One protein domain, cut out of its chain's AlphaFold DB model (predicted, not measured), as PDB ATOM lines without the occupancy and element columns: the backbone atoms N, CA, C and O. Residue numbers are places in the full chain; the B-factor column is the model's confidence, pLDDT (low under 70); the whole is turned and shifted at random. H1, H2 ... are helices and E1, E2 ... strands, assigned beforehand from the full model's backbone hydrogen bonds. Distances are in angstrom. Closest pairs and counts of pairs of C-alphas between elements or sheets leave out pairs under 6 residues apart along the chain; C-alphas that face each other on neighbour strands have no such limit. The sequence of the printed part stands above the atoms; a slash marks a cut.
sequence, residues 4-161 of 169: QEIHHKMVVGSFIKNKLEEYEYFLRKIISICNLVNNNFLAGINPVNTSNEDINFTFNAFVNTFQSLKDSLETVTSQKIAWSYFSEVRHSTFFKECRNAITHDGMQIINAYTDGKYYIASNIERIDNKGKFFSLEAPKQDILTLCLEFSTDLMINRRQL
ATOM      1  N   GLN A   4     127.690 -28.860 113.898       91.38
ATOM      2  CA  GLN A   4     126.512 -29.655 114.251       91.38
ATOM      3  C   GLN A   4     125.633 -28.953 115.297       91.38
ATOM      4  O   GLN A   4     124.411 -28.930 115.153       91.38
ATOM      5  N   GLU A   5     126.231 -28.336 116.320       88.81
ATOM      6  CA  GLU A   5     125.502 -27.561 117.333       88.81
ATOM      7  C   GLU A   5     124.847 -26.310 116.728       88.81
ATOM      8  O   GLU A   5     123.700 -25.996 117.047       88.81
ATOM      9  N   ILE A   6     125.541 -25.611 115.821       90.25
ATOM     10  CA  ILE A   6     124.991 -24.456 115.092       90.25
ATOM     11  C   ILE A   6     123.815 -24.892 114.208       90.25
ATOM     12  O   ILE A   6     122.755 -24.268 114.242       90.25
ATOM     13  N   HIS A   7     123.970 -25.984 113.457       91.44
ATOM     14  CA  HIS A   7     122.908 -26.531 112.616       91.44
ATOM     15  C   HIS A   7     121.679 -26.930 113.439       91.44
ATOM     16  O   HIS A   7     120.566 -26.517 113.118       91.44
ATOM     17  N   HIS A   8     121.874 -27.655 114.543       91.31
ATOM     18  CA  HIS A   8     120.783 -28.063 115.424       91.31
ATOM     19  C   HIS A   8     119.999 -26.861 115.970       91.31
ATOM     20  O   HIS A   8     118.769 -26.856 115.925       91.31
ATOM     21  N   LYS A   9     120.694 -25.801 116.402       92.75
ATOM     22  CA  LYS A   9     120.052 -24.553 116.836       92.75
ATOM     23  C   LYS A   9     119.207 -23.904 115.753       92.75
ATOM     24  O   LYS A   9     118.101 -23.462 116.041       92.75
ATOM     25  N   MET A  10     119.717 -23.833 114.524       90.19
ATOM     26  CA  MET A  10     118.972 -23.254 113.404       90.19
ATOM     27  C   MET A  10     117.708 -24.062 113.101       90.19
ATOM     28  O   MET A  10     116.649 -23.476 112.884       90.19
ATOM     29  N   VAL A  11     117.803 -25.394 113.149       92.25
ATOM     30  CA  VAL A  11     116.656 -26.293 112.964       92.25
ATOM     31  C   VAL A  11     115.617 -26.089 114.066       92.25
ATOM     32  O   VAL A  11     114.446 -25.903 113.768       92.25
ATOM     33  N   VAL A  12     116.007 -26.069 115.342       91.12
ATOM     34  CA  VAL A  12     115.040 -25.838 116.432       91.12
ATOM     35  C   VAL A  12     114.436 -24.434 116.349       91.12
ATOM     36  O   VAL A  12     113.228 -24.267 116.518       91.12
ATOM     37  N   GLY A  13     115.250 -23.428 116.022       89.62
ATOM     38  CA  GLY A  13     114.815 -22.042 115.857       89.62
ATOM     39  C   GLY A  13     113.753 -21.864 114.777       89.62
ATOM     40  O   GLY A  13     112.793 -21.123 114.994       89.62
ATOM     41  N   SER A  14     113.860 -22.582 113.655       90.62
ATOM     42  CA  SER A  14     112.863 -22.510 112.580       90.62
ATOM     43  C   SER A  14     111.500 -23.096 112.976       90.62
ATOM     44  O   SER A  14     110.487 -22.723 112.384       90.62
ATOM     45  N   PHE A  15     111.445 -23.935 114.017       92.94
ATOM     46  CA  PHE A  15     110.216 -24.554 114.524       92.94
ATOM     47  C   PHE A  15     109.624 -23.885 115.774       92.94
ATOM     48  O   PHE A  15     108.555 -24.304 116.224       92.94
ATOM     49  N   ILE A  16     110.237 -22.824 116.322       91.12
ATOM     50  CA  ILE A  16     109.670 -22.091 117.476       91.12
ATOM     51  C   ILE A  16     108.256 -21.593 117.165       91.12
ATOM     52  O   ILE A  16     107.361 -21.710 118.004       91.12
ATOM     53  N   LYS A  17     108.039 -21.072 115.952       90.88
ATOM     54  CA  LYS A  17     106.717 -20.617 115.511       90.88
ATOM     55  C   LYS A  17     105.679 -21.736 115.633       90.88
ATOM     56  O   LYS A  17     104.632 -21.517 116.230       90.88
ATOM     57  N   ASN A  18     106.008 -22.939 115.167       93.50
ATOM     58  CA  ASN A  18     105.107 -24.089 115.245       93.50
ATOM     59  C   ASN A  18     104.774 -24.443 116.704       93.50
ATOM     60  O   ASN A  18     103.649 -24.833 116.992       93.50
ATOM     61  N   LYS A  19     105.719 -24.277 117.643       92.94
ATOM     62  CA  LYS A  19     105.463 -24.511 119.076       92.94
ATOM     63  C   LYS A  19     104.535 -23.471 119.696       92.94
ATOM     64  O   LYS A  19     103.714 -23.826 120.538       92.94
ATOM     65  N   LEU A  20     104.631 -22.213 119.271       93.19
ATOM     66  CA  LEU A  20     103.684 -21.170 119.675       93.19
ATOM     67  C   LEU A  20     102.282 -21.435 119.109       93.19
ATOM     68  O   LEU A  20     101.301 -21.286 119.831       93.19
ATOM     69  N   GLU A  21     102.187 -21.876 117.854       95.31
ATOM     70  CA  GLU A  21     100.913 -22.256 117.226       95.31
ATOM     71  C   GLU A  21     100.284 -23.483 117.908       95.31
ATOM     72  O   GLU A  21      99.077 -23.514 118.132       95.31
ATOM     73  N   GLU A  22     101.091 -24.471 118.302       96.69
ATOM     74  CA  GLU A  22     100.639 -25.643 119.061       96.69
ATOM     75  C   GLU A  22     100.103 -25.247 120.450       96.69
ATOM     76  O   GLU A  22      99.036 -25.701 120.868       96.69
ATOM     77  N   TYR A  23     100.807 -24.345 121.140       96.38
ATOM     78  CA  TYR A  23     100.362 -23.775 122.411       96.38
ATOM     79  C   TYR A  23      99.026 -23.030 122.267       96.38
ATOM     80  O   TYR A  23      98.090 -23.270 123.036       96.38
ATOM     81  N   GLU A  24      98.901 -22.169 121.250       96.56
ATOM     82  CA  GLU A  24      97.655 -21.456 120.949       96.56
ATOM     83  C   GLU A  24      96.512 -22.427 120.623       96.56
ATOM     84  O   GLU A  24      95.391 -22.246 121.104       96.56
ATOM     85  N   TYR A  25      96.783 -23.474 119.842       97.56
ATOM     86  CA  TYR A  25      95.797 -24.487 119.479       97.56
ATOM     87  C   TYR A  25      95.182 -25.148 120.718       97.56
ATOM     88  O   TYR A  25      93.954 -25.207 120.845       97.56
ATOM     89  N   PHE A  26      96.008 -25.603 121.667       97.50
ATOM     90  CA  PHE A  26      95.489 -26.236 122.880       97.50
ATOM     91  C   PHE A  26      94.797 -25.244 123.814       97.50
ATOM     92  O   PHE A  26      93.760 -25.591 124.382       97.50
ATOM     93  N   LEU A  27      95.275 -23.999 123.908       98.00
ATOM     94  CA  LEU A  27      94.569 -22.951 124.646       98.00
ATOM     95  C   LEU A  27      93.164 -22.713 124.072       98.00
ATOM     96  O   LEU A  27      92.182 -22.699 124.815       98.00
ATOM     97  N   ARG A  28      93.038 -22.589 122.744       97.69
ATOM     98  CA  ARG A  28      91.740 -22.445 122.062       97.69
ATOM     99  C   ARG A  28      90.823 -23.634 122.316       97.69
ATOM    100  O   ARG A  28      89.618 -23.449 122.480       97.69
ATOM    101  N   LYS A  29      91.377 -24.844 122.381       96.50
ATOM    102  CA  LYS A  29      90.603 -26.051 122.673       96.50
ATOM    103  C   LYS A  29      90.092 -26.071 124.116       96.50
ATOM    104  O   LYS A  29      88.922 -26.383 124.314       96.50
ATOM    105  N   ILE A  30      90.901 -25.645 125.091       97.25
ATOM    106  CA  ILE A  30      90.455 -25.436 126.482       97.25
ATOM    107  C   ILE A  30      89.309 -24.422 126.526       97.25
ATOM    108  O   ILE A  30      88.257 -24.720 127.086       97.25
ATOM    109  N   ILE A  31      89.473 -23.262 125.878       97.31
ATOM    110  CA  ILE A  31      88.430 -22.226 125.799       97.31
ATOM    111  C   ILE A  31      87.134 -22.803 125.219       97.31
ATOM    112  O   ILE A  31      86.061 -22.596 125.780       97.31
ATOM    113  N   SER A  32      87.226 -23.551 124.117       95.38
ATOM    114  CA  SER A  32      86.064 -24.157 123.465       95.38
ATOM    115  C   SER A  32      85.338 -25.148 124.373       95.38
ATOM    116  O   SER A  32      84.112 -25.104 124.443       95.38
ATOM    117  N   ILE A  33      86.076 -26.023 125.063       95.19
ATOM    118  CA  ILE A  33      85.502 -27.009 125.988       95.19
ATOM    119  C   ILE A  33      84.805 -26.292 127.151       95.19
ATOM    120  O   ILE A  33      83.636 -26.547 127.424       95.19
ATOM    121  N   CYS A  34      85.484 -25.343 127.801       95.06
ATOM    122  CA  CYS A  34      84.913 -24.603 128.925       95.06
ATOM    123  C   CYS A  34      83.670 -23.793 128.522       95.06
ATOM    124  O   CYS A  34      82.687 -23.779 129.260       95.06
ATOM    125  N   ASN A  35      83.675 -23.162 127.344       94.81
ATOM    126  CA  ASN A  35      82.514 -22.429 126.838       94.81
ATOM    127  C   ASN A  35      81.333 -23.356 126.530       94.81
ATOM    128  O   ASN A  35      80.197 -23.004 126.838       94.81
ATOM    129  N   LEU A  36      81.584 -24.526 125.939       93.19
ATOM    130  CA  LEU A  36      80.542 -25.512 125.649       93.19
ATOM    131  C   LEU A  36      79.857 -25.987 126.933       93.19
ATOM    132  O   LEU A  36      78.634 -25.928 127.035       93.19
ATOM    133  N   VAL A  37      80.646 -26.367 127.935       92.81
ATOM    134  CA  VAL A  37      80.142 -26.815 129.238       92.81
ATOM    135  C   VAL A  37      79.355 -25.712 129.947       92.81
ATOM    136  O   VAL A  37      78.257 -25.960 130.444       92.81
ATOM    137  N   ASN A  38      79.853 -24.474 129.937       94.50
ATOM    138  CA  ASN A  38      79.128 -23.343 130.510       94.50
ATOM    139  C   ASN A  38      77.806 -23.066 129.770       94.50
ATOM    140  O   ASN A  38      76.781 -22.820 130.400       94.50
ATOM    141  N   ASN A  39      77.793 -23.155 128.439       93.88
ATOM    142  CA  ASN A  39      76.571 -22.979 127.653       93.88
ATOM    143  C   ASN A  39      75.548 -24.085 127.933       93.88
ATOM    144  O   ASN A  39      74.366 -23.791 128.095       93.88
ATOM    145  N   ASN A  40      75.994 -25.340 128.045       93.25
ATOM    146  CA  ASN A  40      75.134 -26.462 128.413       93.25
ATOM    147  C   ASN A  40      74.530 -26.268 129.809       93.25
ATOM    148  O   ASN A  40      73.336 -26.504 129.990       93.25
ATOM    149  N   PHE A  41      75.325 -25.783 130.770       94.12
ATOM    150  CA  PHE A  41      74.855 -25.454 132.116       94.12
ATOM    151  C   PHE A  41      73.750 -24.395 132.077       94.12
ATOM    152  O   PHE A  41      72.665 -24.616 132.613       94.12
ATOM    153  N   LEU A  42      73.995 -23.275 131.388       95.56
ATOM    154  CA  LEU A  42      73.029 -22.179 131.255       95.56
ATOM    155  C   LEU A  42      71.754 -22.596 130.506       95.56
ATOM    156  O   LEU A  42      70.680 -22.070 130.786       95.56
ATOM    157  N   ALA A  43      71.862 -23.544 129.573       94.88
ATOM    158  CA  ALA A  43      70.737 -24.091 128.820       94.88
ATOM    159  C   ALA A  43      69.996 -25.235 129.543       94.88
ATOM    160  O   ALA A  43      68.997 -25.729 129.023       94.88
ATOM    161  N   GLY A  44      70.471 -25.681 130.714       93.25
ATOM    162  CA  GLY A  44      69.887 -26.811 131.446       93.25
ATOM    163  C   GLY A  44      70.055 -28.171 130.751       93.25
ATOM    164  O   GLY A  44      69.262 -29.081 130.989       93.25
ATOM    165  N   ILE A  45      71.056 -28.319 129.878       90.00
ATOM    166  CA  ILE A  45      71.346 -29.560 129.143       90.00
ATOM    167  C   ILE A  45      72.042 -30.570 130.070       90.00
ATOM    168  O   ILE A  45      72.967 -30.213 130.796       90.00
ATOM    169  N   ASN A  46      71.628 -31.844 130.025       85.31
ATOM    170  CA  ASN A  46      72.184 -32.932 130.840       85.31
ATOM    171  C   ASN A  46      72.543 -34.152 129.953       85.31
ATOM    172  O   ASN A  46      71.664 -34.619 129.225       85.31
ATOM    173  N   PRO A  47      73.781 -34.687 129.997       83.31
ATOM    174  CA  PRO A  47      74.903 -34.246 130.827       83.31
ATOM    175  C   PRO A  47      75.481 -32.908 130.368       83.31
ATOM    176  O   PRO A  47      75.582 -32.631 129.175       83.31
ATOM    177  N   VAL A  48      75.848 -32.071 131.344       82.06
ATOM    178  CA  VAL A  48      76.429 -30.749 131.071       82.06
ATOM    179  C   VAL A  48      77.795 -30.895 130.394       82.06
ATOM    180  O   VAL A  48      78.105 -30.174 129.447       82.06
ATOM    181  N   ASN A  49      78.581 -31.872 130.853       77.44
ATOM    182  CA  ASN A  49      79.789 -32.340 130.190       77.44
ATOM    183  C   ASN A  49      79.440 -33.516 129.272       77.44
ATOM    184  O   ASN A  49      78.983 -34.564 129.719       77.44
ATOM    185  N   THR A  50      79.690 -33.405 127.972       66.81
ATOM    186  CA  THR A  50      79.222 -34.438 127.030       66.81
ATOM    187  C   THR A  50      80.085 -35.709 127.019       66.81
ATOM    188  O   THR A  50      79.916 -36.564 126.154       66.81
ATOM    189  N   SER A  51      81.014 -35.869 127.975       59.59
ATOM    190  CA  SER A  51      82.015 -36.950 128.108       59.59
ATOM    191  C   SER A  51      83.018 -37.109 126.950       59.59
ATOM    192  O   SER A  51      84.042 -37.751 127.136       59.59
ATOM    193  N   ASN A  52      82.787 -36.463 125.804       55.44
ATOM    194  CA  ASN A  52      83.701 -36.434 124.653       55.44
ATOM    195  C   ASN A  52      84.779 -35.338 124.749       55.44
ATOM    196  O   ASN A  52      85.664 -35.234 123.899       55.44
ATOM    197  N   GLU A  53      84.681 -34.472 125.752       63.38
ATOM    198  CA  GLU A  53      85.591 -33.357 125.965       63.38
ATOM    199  C   GLU A  53      86.676 -33.784 126.953       63.38
ATOM    200  O   GLU A  53      86.548 -33.600 128.164       63.38
ATOM    201  N   ASP A  54      87.763 -34.359 126.440       85.06
ATOM    202  CA  ASP A  54      88.912 -34.738 127.262       85.06
ATOM    203  C   ASP A  54      89.703 -33.499 127.707       85.06
ATOM    204  O   ASP A  54      90.810 -33.205 127.234       85.06
ATOM    205  N   ILE A  55      89.117 -32.736 128.632       92.44
ATOM    206  CA  ILE A  55      89.719 -31.531 129.195       92.44
ATOM    207  C   ILE A  55      91.068 -31.850 129.844       92.44
ATOM    208  O   ILE A  55      92.007 -31.080 129.675       92.44
ATOM    209  N   ASN A  56      91.220 -33.015 130.487       93.88
ATOM    210  CA  ASN A  56      92.497 -33.442 131.062       93.88
ATOM    211  C   ASN A  56      93.564 -33.717 129.997       93.88
ATOM    212  O   ASN A  56      94.695 -33.267 130.167       93.88
ATOM    213  N   PHE A  57      93.243 -34.398 128.889       93.50
ATOM    214  CA  PHE A  57      94.226 -34.602 127.814       93.50
ATOM    215  C   PHE A  57      94.577 -33.287 127.119       93.50
ATOM    216  O   PHE A  57      95.744 -33.041 126.821       93.50
ATOM    217  N   THR A  58      93.592 -32.410 126.927       95.62
ATOM    218  CA  THR A  58      93.813 -31.087 126.331       95.62
ATOM    219  C   THR A  58      94.674 -30.204 127.241       95.62
ATOM    220  O   THR A  58      95.633 -29.595 126.774       95.62
ATOM    221  N   PHE A  59      94.380 -30.168 128.543       96.06
ATOM    222  CA  PHE A  59      95.164 -29.437 129.537       96.06
ATOM    223  C   PHE A  59      96.583 -29.997 129.657       96.06
ATOM    224  O   PHE A  59      97.547 -29.239 129.640       96.06
ATOM    225  N   ASN A  60      96.735 -31.321 129.688       95.31
ATOM    226  CA  ASN A  60      98.037 -31.980 129.663       95.31
ATOM    227  C   ASN A  60      98.870 -31.538 128.449       95.31
ATOM    228  O   ASN A  60     100.008 -31.088 128.607       95.31
ATOM    229  N   ALA A  61      98.287 -31.605 127.251       96.00
ATOM    230  CA  ALA A  61      98.960 -31.177 126.035       96.00
ATOM    231  C   ALA A  61      99.348 -29.691 126.102       96.00
ATOM    232  O   ALA A  61     100.502 -29.349 125.853       96.00
ATOM    233  N   PHE A  62      98.439 -28.822 126.550       97.38
ATOM    234  CA  PHE A  62      98.713 -27.400 126.761       97.38
ATOM    235  C   PHE A  62      99.930 -27.162 127.671       97.38
ATOM    236  O   PHE A  62     100.887 -26.498 127.271       97.38
ATOM    237  N   VAL A  63      99.964 -27.765 128.862       96.06
ATOM    238  CA  VAL A  63     101.088 -27.592 129.796       96.06
ATOM    239  C   VAL A  63     102.406 -28.127 129.209       96.06
ATOM    240  O   VAL A  63     103.463 -27.506 129.368       96.06
ATOM    241  N   ASN A  64     102.367 -29.242 128.476       95.56
ATOM    242  CA  ASN A  64     103.558 -29.809 127.838       95.56
ATOM    243  C   ASN A  64     104.047 -29.020 126.613       95.56
ATOM    244  O   ASN A  64     105.255 -28.998 126.351       95.56
ATOM    245  N   THR A  65     103.171 -28.311 125.896       95.25
ATOM    246  CA  THR A  65     103.621 -27.384 124.843       95.25
ATOM    247  C   THR A  65     104.421 -26.221 125.412       95.25
ATOM    248  O   THR A  65     105.440 -25.855 124.829       95.25
ATOM    249  N   PHE A  66     104.058 -25.707 126.594       94.19
ATOM    250  CA  PHE A  66     104.866 -24.692 127.272       94.19
ATOM    251  C   PHE A  66     106.255 -25.219 127.651       94.19
ATOM    252  O   PHE A  66     107.263 -24.560 127.392       94.19
ATOM    253  N   GLN A  67     106.328 -26.434 128.206       94.88
ATOM    254  CA  GLN A  67     107.610 -27.085 128.490       94.88
ATOM    255  C   GLN A  67     108.458 -27.233 127.216       94.88
ATOM    256  O   GLN A  67     109.637 -26.889 127.217       94.88
ATOM    257  N   SER A  68     107.845 -27.677 126.118       94.50
ATOM    258  CA  SER A  68     108.519 -27.832 124.825       94.50
ATOM    259  C   SER A  68     109.013 -26.495 124.260       94.50
ATOM    260  O   SER A  68     110.106 -26.426 123.696       94.50
ATOM    261  N   LEU A  69     108.231 -25.422 124.418       93.19
ATOM    262  CA  LEU A  69     108.614 -24.066 124.024       93.19
ATOM    263  C   LEU A  69     109.826 -23.587 124.831       93.19
ATOM    264  O   LEU A  69     110.810 -23.142 124.246       93.19
ATOM    265  N   LYS A  70     109.785 -23.736 126.159       93.38
ATOM    266  CA  LYS A  70     110.906 -23.426 127.054       93.38
ATOM    267  C   LYS A  70     112.177 -24.175 126.629       93.38
ATOM    268  O   LYS A  70     113.222 -23.547 126.495       93.38
ATOM    269  N   ASP A  71     112.102 -25.481 126.391       94.00
ATOM    270  CA  ASP A  71     113.276 -26.293 126.026       94.00
ATOM    271  C   ASP A  71     113.806 -25.957 124.615       94.00
ATOM    272  O   ASP A  71     115.015 -25.975 124.361       94.00
ATOM    273  N   SER A  72     112.913 -25.557 123.701       93.62
ATOM    274  CA  SER A  72     113.299 -25.031 122.383       93.62
ATOM    275  C   SER A  72     114.059 -23.706 122.514       93.62
ATOM    276  O   SER A  72     115.088 -23.515 121.865       93.62
ATOM    277  N   LEU A  73     113.603 -22.807 123.396       91.38
ATOM    278  CA  LEU A  73     114.291 -21.548 123.691       91.38
ATOM    279  C   LEU A  73     115.663 -21.786 124.332       91.38
ATOM    280  O   LEU A  73     116.627 -21.121 123.950       91.38
ATOM    281  N   GLU A  74     115.787 -22.750 125.249       93.50
ATOM    282  CA  GLU A  74     117.085 -23.129 125.829       93.50
ATOM    283  C   GLU A  74     118.069 -23.580 124.749       93.50
ATOM    284  O   GLU A  74     119.213 -23.121 124.713       93.50
ATOM    285  N   THR A  75     117.605 -24.431 123.830       92.62
ATOM    286  CA  THR A  75     118.418 -24.912 122.711       92.62
ATOM    287  C   THR A  75     118.902 -23.750 121.845       92.62
ATOM    288  O   THR A  75     120.105 -23.592 121.635       92.62
ATOM    289  N   VAL A  76     117.984 -22.902 121.375       91.25
ATOM    290  CA  VAL A  76     118.297 -21.815 120.432       91.25
ATOM    291  C   VAL A  76     119.213 -20.766 121.058       91.25
ATOM    292  O   VAL A  76     120.160 -20.305 120.420       91.25
ATOM    293  N   THR A  77     118.988 -20.430 122.327       88.75
ATOM    294  CA  THR A  77     119.785 -19.415 123.029       88.75
ATOM    295  C   THR A  77     121.079 -19.957 123.632       88.75
ATOM    296  O   THR A  77     121.958 -19.171 123.981       88.75
ATOM    297  N   SER A  78     121.241 -21.282 123.745       89.62
ATOM    298  CA  SER A  78     122.266 -21.915 124.594       89.62
ATOM    299  C   SER A  78     122.254 -21.446 126.049       89.62
ATOM    300  O   SER A  78     123.245 -21.608 126.762       89.62
ATOM    301  N   GLN A  79     121.151 -20.865 126.508       89.94
ATOM    302  CA  GLN A  79     121.000 -20.452 127.890       89.94
ATOM    303  C   GLN A  79     120.098 -21.445 128.595       89.94
ATOM    304  O   GLN A  79     119.054 -21.835 128.083       89.94
ATOM    305  N   LYS A  80     120.493 -21.847 129.800       91.50
ATOM    306  CA  LYS A  80     119.612 -22.620 130.667       91.50
ATOM    307  C   LYS A  80     118.516 -21.694 131.191       91.50
ATOM    308  O   LYS A  80     118.807 -20.719 131.881       91.50
ATOM    309  N   ILE A  81     117.268 -22.019 130.897       91.00
ATOM    310  CA  ILE A  81     116.076 -21.278 131.292       91.00
ATOM    311  C   ILE A  81     115.399 -22.104 132.378       91.00
ATOM    312  O   ILE A  81     114.634 -23.027 132.116       91.00
ATOM    313  N   ALA A  82     115.683 -21.799 133.639       90.94
ATOM    314  CA  ALA A  82     114.951 -22.411 134.741       90.94
ATOM    315  C   ALA A  82     113.491 -21.926 134.758       90.94
ATOM    316  O   ALA A  82     113.200 -20.810 134.347       90.94
ATOM    317  N   TRP A  83     112.570 -22.713 135.320       90.00
ATOM    318  CA  TRP A  83     111.174 -22.278 135.504       90.00
ATOM    319  C   TRP A  83     111.034 -20.980 136.316       90.00
ATOM    320  O   TRP A  83     110.098 -20.221 136.095       90.00
ATOM    321  N   SER A  84     111.984 -20.693 137.213       90.38
ATOM    322  CA  SER A  84     112.042 -19.433 137.967       90.38
ATOM    323  C   SER A  84     112.206 -18.197 137.078       90.38
ATOM    324  O   SER A  84     111.913 -17.090 137.522       90.38
ATOM    325  N   TYR A  85     112.640 -18.371 135.826       89.75
ATOM    326  CA  TYR A  85     112.678 -17.309 134.822       89.75
ATOM    327  C   TYR A  85     111.285 -16.737 134.518       89.75
ATOM    328  O   TYR A  85     111.164 -15.564 134.189       89.75
ATOM    329  N   PHE A  86     110.235 -17.540 134.711       91.75
ATOM    330  CA  PHE A  86     108.837 -17.150 134.523       91.75
ATOM    331  C   PHE A  86     108.149 -16.778 135.843       91.75
ATOM    332  O   PHE A  86     106.927 -16.831 135.947       91.75
ATOM    333  N   SER A  87     108.908 -16.434 136.887       90.50
ATOM    334  CA  SER A  87     108.350 -16.153 138.222       90.50
ATOM    335  C   SER A  87     107.372 -14.973 138.254       90.50
ATOM    336  O   SER A  87     106.487 -14.964 139.102       90.50
ATOM    337  N   GLU A  88     107.479 -14.024 137.319       90.50
ATOM    338  CA  GLU A  88     106.537 -12.897 137.201       90.50
ATOM    339  C   GLU A  88     105.273 -13.245 136.390       90.50
ATOM    340  O   GLU A  88     104.338 -12.451 136.349       90.50
ATOM    341  N   VAL A  89     105.224 -14.411 135.733       94.00
ATOM    342  CA  VAL A  89     104.013 -14.905 135.061       94.00
ATOM    343  C   VAL A  89     103.102 -15.519 136.115       94.00
ATOM    344  O   VAL A  89     103.508 -16.450 136.825       94.00
ATOM    345  N   ARG A  90     101.863 -15.019 136.217       94.75
ATOM    346  CA  ARG A  90     100.873 -15.577 137.146       94.75
ATOM    347  C   ARG A  90     100.726 -17.075 136.932       94.75
ATOM    348  O   ARG A  90     100.706 -17.560 135.807       94.75
ATOM    349  N   HIS A  91     100.621 -17.802 138.039       94.62
ATOM    350  CA  HIS A  91     100.458 -19.259 138.072       94.62
ATOM    351  C   HIS A  91     101.652 -20.070 137.551       94.62
ATOM    352  O   HIS A  91     101.548 -21.289 137.480       94.62
ATOM    353  N   SER A  92     102.807 -19.470 137.243       93.75
ATOM    354  CA  SER A  92     103.966 -20.200 136.692       93.75
ATOM    355  C   SER A  92     104.430 -21.376 137.556       93.75
ATOM    356  O   SER A  92     104.682 -22.468 137.043       93.75
ATOM    357  N   THR A  93     104.486 -21.187 138.876       92.12
ATOM    358  CA  THR A  93     104.800 -22.270 139.824       92.12
ATOM    359  C   THR A  93     103.727 -23.352 139.792       92.12
ATOM    360  O   THR A  93     104.047 -24.534 139.771       92.12
ATOM    361  N   PHE A  94     102.456 -22.969 139.714       93.31
ATOM    362  CA  PHE A  94     101.358 -23.922 139.633       93.31
ATOM    363  C   PHE A  94     101.395 -24.746 138.333       93.31
ATOM    364  O   PHE A  94     101.308 -25.973 138.381       93.31
ATOM    365  N   PHE A  95     101.638 -24.110 137.185       95.19
ATOM    366  CA  PHE A  95     101.772 -24.791 135.894       95.19
ATOM    367  C   PHE A  95     102.985 -25.726 135.839       95.19
ATOM    368  O   PHE A  95     102.887 -26.826 135.293       95.19
ATOM    369  N   LYS A  96     104.108 -25.336 136.455       93.88
ATOM    370  CA  LYS A  96     105.281 -26.205 136.621       93.88
ATOM    371  C   LYS A  96     104.923 -27.499 137.343       93.88
ATOM    372  O   LYS A  96     105.311 -28.581 136.907       93.88
ATOM    373  N   GLU A  97     104.213 -27.389 138.457       92.06
ATOM    374  CA  GLU A  97     103.913 -28.550 139.291       92.06
ATOM    375  C   GLU A  97     102.793 -29.402 138.700       92.06
ATOM    376  O   GLU A  97     102.898 -30.624 138.752       92.06
ATOM    377  N   CYS A  98     101.823 -28.798 138.002       93.62
ATOM    378  CA  CYS A  98     100.904 -29.534 137.132       93.62
ATOM    379  C   CYS A  98     101.664 -30.374 136.106       93.62
ATOM    380  O   CYS A  98     101.410 -31.570 135.986       93.62
ATOM    381  N   ARG A  99     102.634 -29.778 135.395       94.12
ATOM    382  CA  ARG A  99     103.455 -30.501 134.412       94.12
ATOM    383  C   ARG A  99     104.134 -31.697 135.057       94.12
ATOM    384  O   ARG A  99     104.091 -32.796 134.518       94.12
ATOM    385  N   ASN A 100     104.773 -31.481 136.202       92.88
ATOM    386  CA  ASN A 100     105.506 -32.538 136.880       92.88
ATOM    387  C   ASN A 100     104.584 -33.674 137.340       92.88
ATOM    388  O   ASN A 100     104.909 -34.831 137.097       92.88
ATOM    389  N   ALA A 101     103.446 -33.340 137.951       92.19
ATOM    390  CA  ALA A 101     102.443 -34.302 138.397       92.19
ATOM    391  C   ALA A 101     101.876 -35.128 137.230       92.19
ATOM    392  O   ALA A 101     101.748 -36.346 137.317       92.19
ATOM    393  N   ILE A 102     101.612 -34.483 136.095       93.50
ATOM    394  CA  ILE A 102     101.148 -35.152 134.877       93.50
ATOM    395  C   ILE A 102     102.231 -36.086 134.316       93.50
ATOM    396  O   ILE A 102     101.969 -37.259 134.064       93.50
ATOM    397  N   THR A 103     103.447 -35.578 134.099       91.50
ATOM    398  CA  THR A 103     104.509 -36.307 133.383       91.50
ATOM    399  C   THR A 103     105.146 -37.415 134.215       91.50
ATOM    400  O   THR A 103     105.494 -38.457 133.668       91.50
ATOM    401  N   HIS A 104     105.365 -37.183 135.509       89.50
ATOM    402  CA  HIS A 104     106.115 -38.108 136.363       89.50
ATOM    403  C   HIS A 104     105.214 -38.994 137.217       89.50
ATOM    404  O   HIS A 104     105.600 -40.123 137.508       89.50
ATOM    405  N   ASP A 105     104.024 -38.505 137.568       89.31
ATOM    406  CA  ASP A 105     103.139 -39.183 138.516       89.31
ATOM    407  C   ASP A 105     101.845 -39.682 137.831       89.31
ATOM    408  O   ASP A 105     101.057 -40.403 138.437       89.31
ATOM    409  N   GLY A 106     101.627 -39.340 136.551       88.75
ATOM    410  CA  GLY A 106     100.478 -39.790 135.754       88.75
ATOM    411  C   GLY A 106      99.143 -39.158 136.158       88.75
ATOM    412  O   GLY A 106      98.085 -39.690 135.817       88.75
ATOM    413  N   MET A 107      99.168 -38.046 136.898       90.19
ATOM    414  CA  MET A 107      97.962 -37.446 137.470       90.19
ATOM    415  C   MET A 107      97.074 -36.780 136.413       90.19
ATOM    416  O   MET A 107      97.547 -36.058 135.535       90.19
ATOM    417  N   GLN A 108      95.759 -36.945 136.567       90.88
ATOM    418  CA  GLN A 108      94.766 -36.071 135.946       90.88
ATOM    419  C   GLN A 108      94.428 -34.936 136.910       90.88
ATOM    420  O   GLN A 108      93.881 -35.164 137.986       90.88
ATOM    421  N   ILE A 109      94.808 -33.718 136.533       93.12
ATOM    422  CA  ILE A 109      94.782 -32.552 137.423       93.12
ATOM    423  C   ILE A 109      93.359 -32.032 137.634       93.12
ATOM    424  O   ILE A 109      92.990 -31.652 138.741       93.12
ATOM    425  N   ILE A 110      92.554 -32.017 136.574       94.00
ATOM    426  CA  ILE A 110      91.197 -31.479 136.598       94.00
ATOM    427  C   ILE A 110      90.273 -32.591 137.074       94.00
ATOM    428  O   ILE A 110      90.067 -33.576 136.366       94.00
ATOM    429  N   ASN A 111      89.734 -32.449 138.279       91.88
ATOM    430  CA  ASN A 111      88.993 -33.513 138.958       91.88
ATOM    431  C   ASN A 111      87.653 -33.050 139.545       91.88
ATOM    432  O   ASN A 111      86.975 -33.836 140.204       91.88
ATOM    433  N   ALA A 112      87.262 -31.798 139.308       91.44
ATOM    434  CA  ALA A 112      86.005 -31.259 139.791       91.44
ATOM    435  C   ALA A 112      85.303 -30.397 138.750       91.44
ATOM    436  O   ALA A 112      85.913 -29.801 137.858       91.44
ATOM    437  N   TYR A 113      83.987 -30.340 138.903       88.88
ATOM    438  CA  TYR A 113      83.099 -29.557 138.072       88.88
ATOM    439  C   TYR A 113      81.950 -29.019 138.931       88.88
ATOM    440  O   TYR A 113      81.319 -29.783 139.661       88.88
ATOM    441  N   THR A 114      81.685 -27.715 138.836       90.94
ATOM    442  CA  THR A 114      80.509 -27.064 139.434       90.94
ATOM    443  C   THR A 114      80.125 -25.836 138.615       90.94
ATOM    444  O   THR A 114      80.995 -25.176 138.047       90.94
ATOM    445  N   ASP A 115      78.829 -25.541 138.534       92.00
ATOM    446  CA  ASP A 115      78.294 -24.303 137.945       92.00
ATOM    447  C   ASP A 115      78.834 -23.971 136.538       92.00
ATOM    448  O   ASP A 115      79.247 -22.846 136.258       92.00
ATOM    449  N   GLY A 116      78.896 -24.970 135.649       92.06
ATOM    450  CA  GLY A 116      79.360 -24.786 134.269       92.06
ATOM    451  C   GLY A 116      80.877 -24.662 134.110       92.06
ATOM    452  O   GLY A 116      81.346 -24.317 133.026       92.06
ATOM    453  N   LYS A 117      81.663 -24.949 135.155       94.88
ATOM    454  CA  LYS A 117      83.113 -24.720 135.178       94.88
ATOM    455  C   LYS A 117      83.906 -25.908 135.714       94.88
ATOM    456  O   LYS A 117      83.453 -26.639 136.591       94.88
ATOM    457  N   TYR A 118      85.125 -26.055 135.200       95.25
ATOM    458  CA  TYR A 118      86.094 -27.061 135.636       95.25
ATOM    459  C   TYR A 118      87.045 -26.511 136.696       95.25
ATOM    460  O   TYR A 118      87.522 -25.380 136.578       95.25
ATOM    461  N   TYR A 119      87.373 -27.351 137.674       95.25
ATOM    462  CA  TYR A 119      88.204 -27.011 138.823       95.25
ATOM    463  C   TYR A 119      89.156 -28.145 139.203       95.25
ATOM    464  O   TYR A 119      89.062 -29.283 138.730       95.25
ATOM    465  N   ILE A 120      90.046 -27.801 140.125       94.50
ATOM    466  CA  ILE A 120      90.925 -28.712 140.847       94.50
ATOM    467  C   ILE A 120      90.449 -28.666 142.294       94.50
ATOM    468  O   ILE A 120      90.560 -27.631 142.941       94.50
ATOM    469  N   ALA A 121      89.857 -29.750 142.782       89.81
ATOM    470  CA  ALA A 121      89.279 -29.807 144.123       89.81
ATOM    471  C   ALA A 121      90.280 -30.204 145.211       89.81
ATOM    472  O   ALA A 121      89.997 -30.015 146.392       89.81
ATOM    473  N   SER A 122      91.433 -30.754 144.830       88.00
ATOM    474  CA  SER A 122      92.410 -31.292 145.774       88.00
ATOM    475  C   SER A 122      93.791 -30.725 145.507       88.00
ATOM    476  O   SER A 122      94.166 -30.501 144.357       88.00
ATOM    477  N   ASN A 123      94.555 -30.533 146.580       92.19
ATOM    478  CA  ASN A 123      95.957 -30.153 146.482       92.19
ATOM    479  C   ASN A 123      96.723 -31.146 145.601       92.19
ATOM    480  O   ASN A 123      96.437 -32.346 145.591       92.19
ATOM    481  N   ILE A 124      97.718 -30.639 144.878       89.38
ATOM    482  CA  ILE A 124      98.640 -31.481 144.120       89.38
ATOM    483  C   ILE A 124      99.728 -31.928 145.089       89.38
ATOM    484  O   ILE A 124     100.564 -31.125 145.504       89.38
ATOM    485  N   GLU A 125      99.709 -33.206 145.444       90.81
ATOM    486  CA  GLU A 125     100.663 -33.817 146.363       90.81
ATOM    487  C   GLU A 125     101.551 -34.807 145.621       90.81
ATOM    488  O   GLU A 125     101.062 -35.674 144.899       90.81
ATOM    489  N   ARG A 126     102.867 -34.678 145.793       88.62
ATOM    490  CA  ARG A 126     103.843 -35.536 145.122       88.62
ATOM    491  C   ARG A 126     105.105 -35.745 145.937       88.62
ATOM    492  O   ARG A 126     105.446 -34.949 146.812       88.62
ATOM    493  N   ILE A 127     105.835 -36.799 145.595       86.31
ATOM    494  CA  ILE A 127     107.197 -37.042 146.066       86.31
ATOM    495  C   ILE A 127     108.125 -36.830 144.873       86.31
ATOM    496  O   ILE A 127     107.949 -37.445 143.825       86.31
ATOM    497  N   ASP A 128     109.090 -35.921 145.002       83.19
ATOM    498  CA  ASP A 128     110.051 -35.684 143.930       83.19
ATOM    499  C   ASP A 128     111.048 -36.848 143.779       83.19
ATOM    500  O   ASP A 128     111.118 -37.781 144.580       83.19
ATOM    501  N   ASN A 129     111.885 -36.779 142.744       79.69
ATOM    502  CA  ASN A 129     112.902 -37.795 142.467       79.69
ATOM    503  C   ASN A 129     114.017 -37.896 143.531       79.69
ATOM    504  O   ASN A 129     114.909 -38.732 143.395       79.69
ATOM    505  N   LYS A 130     113.993 -37.051 144.567       85.94
ATOM    506  CA  LYS A 130     114.899 -37.080 145.722       85.94
ATOM    507  C   LYS A 130     114.195 -37.553 146.997       85.94
ATOM    508  O   LYS A 130     114.796 -37.497 148.067       85.94
ATOM    509  N   GLY A 131     112.942 -38.001 146.905       86.12
ATOM    510  CA  GLY A 131     112.155 -38.440 148.055       86.12
ATOM    511  C   GLY A 131     111.551 -37.294 148.871       86.12
ATOM    512  O   GLY A 131     111.058 -37.531 149.972       86.12
ATOM    513  N   LYS A 132     111.579 -36.050 148.377       89.44
ATOM    514  CA  LYS A 132     111.014 -34.899 149.087       89.44
ATOM    515  C   LYS A 132     109.523 -34.768 148.785       89.44
ATOM    516  O   LYS A 132     109.129 -34.674 147.624       89.44
ATOM    517  N   PHE A 133     108.710 -34.686 149.836       88.12
ATOM    518  CA  PHE A 133     107.287 -34.374 149.718       88.12
ATOM    519  C   PHE A 133     107.068 -32.914 149.305       88.12
ATOM    520  O   PHE A 133     107.703 -31.990 149.826       88.12
ATOM    521  N   PHE A 134     106.143 -32.719 148.377       85.75
ATOM    522  CA  PHE A 134     105.704 -31.431 147.879       85.75
ATOM    523  C   PHE A 134     104.175 -31.418 147.838       85.75
ATOM    524  O   PHE A 134     103.567 -32.351 147.320       85.75
ATOM    525  N   SER A 135     103.571 -30.360 148.369       89.94
ATOM    526  CA  SER A 135     102.131 -30.122 148.312       89.94
ATOM    527  C   SER A 135     101.903 -28.711 147.796       89.94
ATOM    528  O   SER A 135     102.517 -27.759 148.287       89.94
ATOM    529  N   LEU A 136     101.059 -28.588 146.777       89.19
ATOM    530  CA  LEU A 136     100.622 -27.317 146.230       89.19
ATOM    531  C   LEU A 136      99.124 -27.171 146.440       89.19
ATOM    532  O   LEU A 136      98.353 -28.043 146.043       89.19
ATOM    533  N   GLU A 137      98.733 -26.049 147.040       90.88
ATOM    534  CA  GLU A 137      97.329 -25.725 147.263       90.88
ATOM    535  C   GLU A 137      96.564 -25.691 145.936       90.88
ATOM    536  O   GLU A 137      97.037 -25.128 144.941       90.88
ATOM    537  N   ALA A 138      95.381 -26.301 145.927       91.69
ATOM    538  CA  ALA A 138      94.483 -26.212 144.793       91.69
ATOM    539  C   ALA A 138      94.089 -24.743 144.538       91.69
ATOM    540  O   ALA A 138      93.706 -24.030 145.471       91.69
ATOM    541  N   PRO A 139      94.163 -24.258 143.288       94.19
ATOM    542  CA  PRO A 139      93.755 -22.899 142.971       94.19
ATOM    543  C   PRO A 139      92.247 -22.717 143.170       94.19
ATOM    544  O   PRO A 139      91.450 -23.617 142.911       94.19
ATOM    545  N   LYS A 140      91.844 -21.509 143.578       93.44
ATOM    546  CA  LYS A 140      90.424 -21.146 143.742       93.44
ATOM    547  C   LYS A 140      89.740 -20.829 142.411       93.44
ATOM    548  O   LYS A 140      88.518 -20.856 142.319       93.44
ATOM    549  N   GLN A 141      90.526 -20.456 141.407       96.69
ATOM    550  CA  GLN A 141      90.063 -20.093 140.075       96.69
ATOM    551  C   GLN A 141      89.722 -21.338 139.248       96.69
ATOM    552  O   GLN A 141      90.346 -22.388 139.396       96.69
ATOM    553  N   ASP A 142      88.762 -21.197 138.333       96.81
ATOM    554  CA  ASP A 142      88.466 -22.231 137.343       96.81
ATOM    555  C   ASP A 142      89.599 -22.386 136.310       96.81
ATOM    556  O   ASP A 142      90.422 -21.488 136.099       96.81
ATOM    557  N   ILE A 143      89.629 -23.542 135.643       96.88
ATOM    558  CA  ILE A 143      90.676 -23.905 134.674       96.88
ATOM    559  C   ILE A 143      90.800 -22.902 133.529       96.88
ATOM    560  O   ILE A 143      91.920 -22.601 133.105       96.88
ATOM    561  N   LEU A 144      89.680 -22.374 133.029       97.69
ATOM    562  CA  LEU A 144      89.697 -21.403 131.939       97.69
ATOM    563  C   LEU A 144      90.423 -20.131 132.378       97.69
ATOM    564  O   LEU A 144      91.325 -19.665 131.682       97.69
ATOM    565  N   THR A 145      90.075 -19.616 133.557       98.19
ATOM    566  CA  THR A 145      90.710 -18.435 134.148       98.19
ATOM    567  C   THR A 145      92.213 -18.648 134.327       98.19
ATOM    568  O   THR A 145      93.002 -17.838 133.843       98.19
ATOM    569  N   LEU A 146      92.629 -19.769 134.928       97.88
ATOM    570  CA  LEU A 146      94.049 -20.086 135.135       97.88
ATOM    571  C   LEU A 146      94.840 -20.121 133.821       97.88
ATOM    572  O   LEU A 146      95.926 -19.544 133.736       97.88
ATOM    573  N   CYS A 147      94.296 -20.773 132.789       98.12
ATOM    574  CA  CYS A 147      94.953 -20.888 131.487       98.12
ATOM    575  C   CYS A 147      95.057 -19.539 130.777       98.12
ATOM    576  O   CYS A 147      96.108 -19.226 130.216       98.12
ATOM    577  N   LEU A 148      93.996 -18.728 130.807       98.19
ATOM    578  CA  LEU A 148      93.997 -17.405 130.186       98.19
ATOM    579  C   LEU A 148      94.966 -16.453 130.885       98.19
ATOM    580  O   LEU A 148      95.731 -15.774 130.204       98.19
ATOM    581  N   GLU A 149      94.975 -16.413 132.219       97.56
ATOM    582  CA  GLU A 149      95.872 -15.539 132.980       97.56
ATOM    583  C   GLU A 149      97.342 -15.904 132.762       97.56
ATOM    584  O   GLU A 149      98.143 -15.023 132.447       97.56
ATOM    585  N   PHE A 150      97.679 -17.197 132.834       96.75
ATOM    586  CA  PHE A 150      99.031 -17.680 132.550       96.75
ATOM    587  C   PHE A 150      99.465 -17.329 131.120       96.75
ATOM    588  O   PHE A 150     100.533 -16.752 130.918       96.75
ATOM    589  N   SER A 151      98.620 -17.620 130.124       96.19
ATOM    590  CA  SER A 151      98.932 -17.358 128.711       96.19
ATOM    591  C   SER A 151      99.075 -15.868 128.416       96.19
ATOM    592  O   SER A 151      99.980 -15.463 127.688       96.19
ATOM    593  N   THR A 152      98.195 -15.042 128.978       95.31
ATOM    594  CA  THR A 152      98.215 -13.588 128.780       95.31
ATOM    595  C   THR A 152      99.517 -13.000 129.307       95.31
ATOM    596  O   THR A 152     100.213 -12.292 128.580       95.31
ATOM    597  N   ASP A 153      99.888 -13.343 130.541       94.44
ATOM    598  CA  ASP A 153     101.115 -12.845 131.158       94.44
ATOM    599  C   ASP A 153     102.359 -13.353 130.428       94.44
ATOM    600  O   ASP A 153     103.297 -12.585 130.203       94.44
ATOM    601  N   LEU A 154     102.358 -14.621 130.005       91.44
ATOM    602  CA  LEU A 154     103.457 -15.200 129.238       91.44
ATOM    603  C   LEU A 154     103.702 -14.431 127.931       91.44
ATOM    604  O   LEU A 154     104.849 -14.135 127.596       91.44
ATOM    605  N   MET A 155     102.636 -14.077 127.209       88.69
ATOM    606  CA  MET A 155     102.735 -13.383 125.920       88.69
ATOM    607  C   MET A 155     103.054 -11.889 126.064       88.69
ATOM    608  O   MET A 155     103.755 -11.319 125.223       88.69
ATOM    609  N   ILE A 156     102.567 -11.238 127.127       85.44
ATOM    610  CA  ILE A 156     102.856  -9.823 127.408       85.44
ATOM    611  C   ILE A 156     104.303  -9.646 127.878       85.44
ATOM    612  O   ILE A 156     104.976  -8.695 127.464       85.44
ATOM    613  N   ASN A 157     104.825 -10.582 128.674       77.12
ATOM    614  CA  ASN A 157     106.194 -10.549 129.177       77.12
ATOM    615  C   ASN A 157     107.208 -10.976 128.103       77.12
ATOM    616  O   ASN A 157     107.974 -11.920 128.275       77.12
ATOM    617  N   ARG A 158     107.289 -10.221 126.996       62.09
ATOM    618  CA  ARG A 158     108.190 -10.469 125.851       62.09
ATOM    619  C   ARG A 158     109.660 -10.661 126.238       62.09
ATOM    620  O   ARG A 158     110.375 -11.397 125.567       62.09
ATOM    621  N   ARG A 159     110.108 -10.035 127.335       61.28
ATOM    622  CA  ARG A 159     111.463 -10.224 127.890       61.28
ATOM    623  C   ARG A 159     111.718 -11.671 128.331       61.28
ATOM    624  O   ARG A 159     112.854 -12.121 128.290       61.28
ATOM    625  N   GLN A 160     110.675 -12.392 128.732       63.62
ATOM    626  CA  GLN A 160     110.754 -13.775 129.190       63.62
ATOM    627  C   GLN A 160     110.592 -14.801 128.053       63.62
ATOM    628  O   GLN A 160     110.941 -15.963 128.214       63.62
ATOM    629  N   LEU A 161     110.105 -14.394 126.880       62.34
ATOM    630  CA  LEU A 161     110.070 -15.269 125.700       62.34
ATOM    631  C   LEU A 161     111.325 -15.140 124.836       62.34
ATOM    632  O   LEU A 161     111.707 -16.093 124.164       62.34
TER     633      LEU A 161
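Overview. This is residues 4 to 161 of the 169 residues of an uncharacterized protein of Pseudomonas sp. YY-1 (UniProt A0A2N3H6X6). A long helical hairpin, H2 and H3, makes the base; H6 packs along H2, H5 crosses over H3, and H1 prolongs the length past the start of H2. The small strand hairpin E3 and E4 covers H5 on the side away from H3, and a second, E1 and E2, packs by E2 on the later part of H2 and the start of H6. The printed part has 158 residues, with named elements in the order H1 H2 H3 H4 H5 E1 E2 E3 E4 H6 H7, and two antiparallel sheets of two strands. The class is mostly helix, with packing part aligned, part crossed. The whole is compact, with a radius of gyration of the C-alphas of 17.0 A, yet elongated, spanning 58 by 37 by 26 A.

Arrangement. H1, residues 4 to 14, touches residues 72 to 76 alone of H3, residues 55 to 77; the closest C-alphas, of Lys 9 and Val 76, are 4.8 A apart. H2, residues 16 to 42, forms a helical hairpin with H3, touching it at a shallow tilt of 20 degrees, opposite ways; the closest C-alphas, of Phe 26 and Phe 62, are 5.2 A apart. H4, residues 83 to 86, touches H5, residues 92 to 105, with the closest C-alphas, of Phe 86 and Ser 92, 6.1 A apart. H5 touches H3 at 72 degrees, only just about perpendicular; the closest C-alphas, of Val 63 and Arg 99, are 5.9 A apart. In the hairpin of E1, residues 112 to 114, and E2, residues 117 to 119, N 119 and O 112 are within hydrogen-bond range at 2.9 A. In the hairpin of E3, residues 124 to 127, and E4, residues 133 to 136, N 134 and O 126 are at 2.8 A. The closest C-alphas of H5 and E3, of Ala 101 and Arg 126, are 7.0 A apart. H6, residues 143 to 156, touches H2 at a shallow tilt of 32 degrees, opposite ways; the closest C-alphas, of Ile 31 and Leu 144, are 6.3 A apart. H6 and H7, residues 158 to 161, only just touch, and only at the corner, with 3 pairs of C-alphas within 8 A. Every O i to N i+4 pair is within hydrogen-bond range in H1, H2, H3, H5 and H6; H4 and H7 are too short for one.

Along the chain. H1 begins at C-alpha 4 (126.512, -29.655, 114.251) and is 15.5 A long. H2 is 39.1 A, H3 33.0 A, H5 19.1 A and H6 20.0 A. H7 ends at C-alpha 161 (110.070, -15.269, 125.700).

Size, cuts and confidence. The C-alphas farthest apart, of Gln 4 and Gly 44, are 59.2 A apart. The printed part has no cut. The link from H2 to H3 is long. Residues 50 to 53 and 158 to 161 have pLDDT under 70.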